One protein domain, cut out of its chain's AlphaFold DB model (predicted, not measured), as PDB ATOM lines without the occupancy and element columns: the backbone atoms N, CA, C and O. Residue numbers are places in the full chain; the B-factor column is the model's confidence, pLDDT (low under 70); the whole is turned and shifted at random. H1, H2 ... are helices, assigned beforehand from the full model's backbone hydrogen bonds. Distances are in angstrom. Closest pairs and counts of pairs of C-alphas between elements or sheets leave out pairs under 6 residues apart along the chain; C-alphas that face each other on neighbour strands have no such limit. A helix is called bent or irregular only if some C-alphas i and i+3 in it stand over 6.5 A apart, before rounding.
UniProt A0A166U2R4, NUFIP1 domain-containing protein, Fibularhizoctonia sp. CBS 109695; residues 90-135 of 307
ATOM      1  N   GLY A  90     297.073 211.632  72.973       66.62
ATOM      2  CA  GLY A  90     295.879 212.428  73.290       66.62
ATOM      3  C   GLY A  90     294.870 212.597  72.147       66.62
ATOM      4  O   GLY A  90     293.798 213.148  72.376       66.62
ATOM      5  N   THR A  91     295.149 212.090  70.943       65.06
ATOM      6  CA  THR A  91     294.168 212.016  69.846       65.06
ATOM      7  C   THR A  91     294.186 210.628  69.212       65.06
ATOM      8  O   THR A  91     295.245 210.036  69.039       65.06
ATOM      9  N   THR A  92     293.031 210.100  68.816       66.38
ATOM     10  CA  THR A  92     292.909 208.827  68.074       66.38
ATOM     11  C   THR A  92     293.288 208.947  66.590       66.38
ATOM     12  O   THR A  92     293.006 208.046  65.805       66.38
ATOM     13  N   VAL A  93     293.917 210.055  66.187       67.56
ATOM     14  CA  VAL A  93     294.228 210.371  64.791       67.56
ATOM     15  C   VAL A  93     295.617 209.850  64.422       67.56
ATOM     16  O   VAL A  93     296.626 210.275  64.990       67.56
ATOM     17  N   ASN A  94     295.661 208.954  63.435       64.50
ATOM     18  CA  ASN A  94     296.896 208.525  62.784       64.50
ATOM     19  C   ASN A  94     297.234 209.510  61.653       64.50
ATOM     20  O   ASN A  94     296.402 209.779  60.792       64.50
ATOM     21  N   LEU A  95     298.460 210.034  61.658       63.09
ATOM     22  CA  LEU A  95     298.962 211.073  60.745       63.09
ATOM     23  C   LEU A  95     299.180 210.615  59.284       63.09
ATOM     24  O   LEU A  95     299.702 211.390  58.490       63.09
ATOM     25  N   ASP A  96     298.797 209.390  58.918       70.62
ATOM     26  CA  ASP A  96     299.078 208.816  57.594       70.62
ATOM     27  C   ASP A  96     297.912 208.945  56.598       70.62
ATOM     28  O   ASP A  96     298.104 208.729  55.402       70.62
ATOM     29  N   ASP A  97     296.712 209.314  57.060       80.75
ATOM     30  CA  ASP A  97     295.565 209.541  56.179       80.75
ATOM     31  C   ASP A  97     295.473 211.025  55.763       80.75
ATOM     32  O   ASP A  97     295.216 211.893  56.611       80.75
ATOM     33  N   PRO A  98     295.681 211.356  54.472       82.62
ATOM     34  CA  PRO A  98     295.679 212.738  54.002       82.62
ATOM     35  C   PRO A  98     294.324 213.434  54.192       82.62
ATOM     36  O   PRO A  98     294.291 214.656  54.358       82.62
ATOM     37  N   GLU A  99     293.213 212.692  54.216       82.94
ATOM     38  CA  GLU A  99     291.881 213.264  54.453       82.94
ATOM     39  C   GLU A  99     291.699 213.677  55.916       82.94
ATOM     40  O   GLU A  99     291.270 214.802  56.203       82.94
ATOM     41  N   THR A 100     292.112 212.818  56.849       79.94
ATOM     42  CA  THR A 100     292.085 213.126  58.284       79.94
ATOM     43  C   THR A 100     293.019 214.295  58.627       79.94
ATOM     44  O   THR A 100     292.649 215.184  59.400       79.94
ATOM     45  N   LEU A 101     294.194 214.362  57.992       78.44
ATOM     46  CA  LEU A 101     295.099 215.512  58.087       78.44
ATOM     47  C   LEU A 101     294.445 216.807  57.592       78.44
ATOM     48  O   LEU A 101     294.529 217.835  58.268       78.44
ATOM     49  N   ALA A 102     293.770 216.776  56.442       84.12
ATOM     50  CA  ALA A 102     293.102 217.948  55.886       84.12
ATOM     51  C   ALA A 102     291.951 218.439  56.780       84.12
ATOM     52  O   ALA A 102     291.827 219.645  57.018       84.12
ATOM     53  N   ALA A 103     291.147 217.520  57.324       85.62
ATOM     54  CA  ALA A 103     290.080 217.844  58.267       85.62
ATOM     55  C   ALA A 103     290.635 218.469  59.559       85.62
ATOM     56  O   ALA A 103     290.152 219.517  59.996       85.62
ATOM     57  N   TRP A 104     291.704 217.891  60.115       82.12
ATOM     58  CA  TRP A 104     292.378 218.409  61.306       82.12
ATOM     59  C   TRP A 104     292.999 219.792  61.073       82.12
ATOM     60  O   TRP A 104     292.843 220.698  61.897       82.12
ATOM     61  N   ILE A 105     293.648 220.001  59.921       82.00
ATOM     62  CA  ILE A 105     294.190 221.306  59.523       82.00
ATOM     63  C   ILE A 105     293.058 222.323  59.354       82.00
ATOM     64  O   ILE A 105     293.200 223.450  59.823       82.00
ATOM     65  N   ALA A 106     291.931 221.966  58.735       85.69
ATOM     66  CA  ALA A 106     290.790 222.869  58.570       85.69
ATOM     67  C   ALA A 106     290.148 223.246  59.917       85.69
ATOM     68  O   ALA A 106     289.808 224.412  60.141       85.69
ATOM     69  N   GLU A 107     290.028 222.287  60.833       86.06
ATOM     70  CA  GLU A 107     289.522 222.504  62.188       86.06
ATOM     71  C   GLU A 107     290.454 223.411  63.002       86.06
ATOM     72  O   GLU A 107     290.013 224.411  63.583       86.06
ATOM     73  N   ARG A 108     291.762 223.129  62.991       84.00
ATOM     74  CA  ARG A 108     292.773 223.986  63.623       84.00
ATOM     75  C   ARG A 108     292.805 225.364  62.981       84.00
ATOM     76  O   ARG A 108     292.769 226.344  63.708       84.00
ATOM     77  N   LYS A 109     292.794 225.477  61.653       82.69
ATOM     78  CA  LYS A 109     292.782 226.761  60.932       82.69
ATOM     79  C   LYS A 109     291.526 227.582  61.235       82.69
ATOM     80  O   LYS A 109     291.606 228.804  61.283       82.69
ATOM     81  N   ARG A 110     290.387 226.930  61.508       79.88
ATOM     82  CA  ARG A 110     289.184 227.590  62.037       79.88
ATOM     83  C   ARG A 110     289.365 228.077  63.470       79.88
ATOM     84  O   ARG A 110     288.860 229.146  63.779       79.88
ATOM     85  N   ARG A 111     290.026 227.310  64.343       75.75
ATOM     86  CA  ARG A 111     290.283 227.690  65.748       75.75
ATOM     87  C   ARG A 111     291.486 228.609  65.941       75.75
ATOM     88  O   ARG A 111     291.609 229.205  67.007       75.75
ATOM     89  N   TRP A 112     292.343 228.743  64.938       77.06
ATOM     90  CA  TRP A 112     293.485 229.637  64.990       77.06
ATOM     91  C   TRP A 112     293.009 231.084  65.160       77.06
ATOM     92  O   TRP A 112     291.994 231.462  64.564       77.06
ATOM     93  N   PRO A 113     293.711 231.888  65.977       79.38
ATOM     94  CA  PRO A 113     293.420 233.304  66.139       79.38
ATOM     95  C   PRO A 113     293.681 234.019  64.810       79.38
ATOM     96  O   PRO A 113     294.776 234.494  64.528       79.38
ATOM     97  N   SER A 114     292.665 234.034  63.952       75.19
ATOM     98  CA  SER A 114     292.651 234.822  62.732       75.19
ATOM     99  C   SER A 114     292.460 236.291  63.090       75.19
ATOM    100  O   SER A 114     291.803 236.610  64.085       75.19
ATOM    101  N   ALA A 115     293.000 237.187  62.262       73.81
ATOM    102  CA  ALA A 115     292.892 238.632  62.470       73.81
ATOM    103  C   ALA A 115     291.438 239.071  62.734       73.81
ATOM    104  O   ALA A 115     291.180 239.771  63.708       73.81
ATOM    105  N   GLY A 116     290.474 238.531  61.977       79.00
ATOM    106  CA  GLY A 116     289.051 238.817  62.179       79.00
ATOM    107  C   GLY A 116     288.499 238.361  63.536       79.00
ATOM    108  O   GLY A 116     287.764 239.105  64.172       79.00
ATOM    109  N   ARG A 117     288.890 237.183  64.051       78.69
ATOM    110  CA  ARG A 117     288.452 236.746  65.393       78.69
ATOM    111  C   ARG A 117     289.082 237.566  66.510       78.69
ATOM    112  O   ARG A 117     288.456 237.743  67.551       78.69
ATOM    113  N   VAL A 118     290.314 238.027  66.314       82.12
ATOM    114  CA  VAL A 118     290.989 238.908  67.272       82.12
ATOM    115  C   VAL A 118     290.301 240.273  67.300       82.12
ATOM    116  O   VAL A 118     290.032 240.778  68.387       82.12
ATOM    117  N   GLU A 119     289.934 240.829  66.143       85.06
ATOM    118  CA  GLU A 119     289.161 242.073  66.043       85.06
ATOM    119  C   GLU A 119     287.751 241.933  66.627       85.06
ATOM    120  O   GLU A 119     287.334 242.781  67.414       85.06
ATOM    121  N   ASP A 120     287.043 240.838  66.340       84.06
ATOM    122  CA  ASP A 120     285.725 240.561  66.921       84.06
ATOM    123  C   ASP A 120     285.790 240.387  68.441       84.06
ATOM    124  O   ASP A 120     284.942 240.916  69.165       84.06
ATOM    125  N   LYS A 121     286.810 239.678  68.947       88.94
ATOM    126  CA  LYS A 121     287.029 239.514  70.388       88.94
ATOM    127  C   LYS A 121     287.381 240.847  71.040       88.94
ATOM    128  O   LYS A 121     286.849 241.140  72.105       88.94
ATOM    129  N   LYS A 122     288.213 241.666  70.392       93.06
ATOM    130  CA  LYS A 122     288.553 243.012  70.861       93.06
ATOM    131  C   LYS A 122     287.317 243.909  70.913       93.06
ATOM    132  O   LYS A 122     287.047 244.475  71.960       93.06
ATOM    133  N   ARG A 123     286.502 243.939  69.853       92.12
ATOM    134  CA  ARG A 123     285.233 244.683  69.822       92.12
ATOM    135  C   ARG A 123     284.294 244.256  70.950       92.12
ATOM    136  O   ARG A 123     283.728 245.103  71.626       92.12
ATOM    137  N   LYS A 124     284.163 242.949  71.184       93.38
ATOM    138  CA  LYS A 124     283.301 242.415  72.246       93.38
ATOM    139  C   LYS A 124     283.817 242.759  73.648       93.38
ATOM    140  O   LYS A 124     283.019 243.003  74.547       93.38
ATOM    141  N   ILE A 125     285.139 242.792  73.827       91.69
ATOM    142  CA  ILE A 125     285.782 243.250  75.064       91.69
ATOM    143  C   ILE A 125     285.547 244.754  75.258       91.69
ATOM    144  O   ILE A 125     285.114 245.153  76.335       91.69
ATOM    145  N   ASP A 126     285.747 245.573  74.226       90.50
ATOM    146  CA  ASP A 126     285.548 247.026  74.290       90.50
ATOM    147  C   ASP A 126     284.075 247.388  74.581       90.50
ATOM    148  O   ASP A 126     283.798 248.262  75.404       90.50
ATOM    149  N   GLU A 127     283.116 246.672  73.980       92.25
ATOM    150  CA  GLU A 127     281.680 246.812  74.271       92.25
ATOM    151  C   GLU A 127     281.337 246.413  75.717       92.25
ATOM    152  O   GLU A 127     280.587 247.124  76.388       92.25
ATOM    153  N   ALA A 128     281.918 245.322  76.230       89.50
ATOM    154  CA  ALA A 128     281.726 244.896  77.616       89.50
ATOM    155  C   ALA A 128     282.322 245.899  78.618       89.50
ATOM    156  O   ALA A 128     281.696 246.186  79.640       89.50
ATOM    157  N   ILE A 129     283.486 246.482  78.309       90.62
ATOM    158  CA  ILE A 129     284.103 247.546  79.113       90.62
ATOM    159  C   ILE A 129     283.203 248.784  79.115       90.62
ATOM    160  O   ILE A 129     282.887 249.299  80.187       90.62
ATOM    161  N   ALA A 130     282.726 249.227  77.949       90.56
ATOM    162  CA  ALA A 130     281.838 250.384  77.844       90.56
ATOM    163  C   ALA A 130     280.513 250.176  78.603       90.56
ATOM    164  O   ALA A 130     280.000 251.089  79.263       90.56
ATOM    165  N   GLN A 131     279.962 248.962  78.551       87.44
ATOM    166  CA  GLN A 131     278.768 248.599  79.306       87.44
ATOM    167  C   GLN A 131     279.042 248.582  80.814       87.44
ATOM    168  O   GLN A 131     278.255 249.138  81.588       87.44
ATOM    169  N   TRP A 132     280.168 248.015  81.243       87.19
ATOM    170  CA  TRP A 132     280.562 248.002  82.649       87.19
ATOM    171  C   TRP A 132     280.748 249.424  83.195       87.19
ATOM    172  O   TRP A 132     280.183 249.756  84.240       87.19
ATOM    173  N   THR A 133     281.427 250.308  82.456       79.81
ATOM    174  CA  THR A 133     281.609 251.710  82.867       79.81
ATOM    175  C   THR A 133     280.282 252.458  82.967       79.81
ATOM    176  O   THR A 133     280.080 253.210  83.919       79.81
ATOM    177  N   LYS A 134     279.346 252.210  82.040       79.12
ATOM    178  CA  LYS A 134     278.014 252.831  82.050       79.12
ATOM    179  C   LYS A 134     277.180 252.389  83.256       79.12
ATOM    180  O   LYS A 134     276.536 253.215  83.901       79.12
ATOM    181  N   THR A 135     277.216 251.098  83.580       75.38
ATOM    182  CA  THR A 135     276.503 250.553  84.748       75.38
ATOM    183  C   THR A 135     277.101 251.080  86.056       75.38
ATOM    184  O   THR A 135     276.364 251.466  86.959       75.38
TER     185      THR A 135
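What this domain is: This is residues 90 to 135 of the 307 residues of the protein "NUFIP1 domain-containing protein" of Fibularhizoctonia sp. CBS 109695 (UniProt A0A166U2R4). The longer helix, H2, and the shorter H1 follow each other nearly end to end in one long rod, with a short jog at residues 112 to 114 between them. At the far end of H1, the unnamed residues 90 to 97 turn off sideways as a tail. The printed part has 46 residues with two named helices, H1 then H2, and no named strand; its class is all helix. The whole is extended, with a radius of gyration of the C-alphas of 17.7 A, and the C-alphas span 54 by 21 by 9 A.

Where its parts are: H2 is the longest helix, residues 115 to 135, and measures 30.1 A from its first C-alpha, at (292.892, 238.632, 62.470), to its last, at (276.503, 250.553, 84.748). H1 holds residues 98 to 111 and measures 19.8 A; C-alpha 98 is at (295.679, 212.738, 54.002).

How they stand to each other: H1 and H2 are apart, with no C-alpha of the one within 8 A of the other. A tight link of 3 residues joins them. Residues 122 to 135, which belong to H2, stand free. Residues 105 to 112, of which 105 to 111 belong to H1, stand free too. In H1 and H2 every pair of O i and N i+4 is within hydrogen-bond range. Neither helix is bent.

The domain as a whole: The two C-alphas farthest apart are those of Asp 96 and Thr 135, at 54.7 A. The C-alphas of Gly 90 and Thr 135, the first and last printed, are 44.3 A apart. The printed part has no cut. The mean pLDDT of the printed part is 81.1, and residues 90 to 95 are under 70.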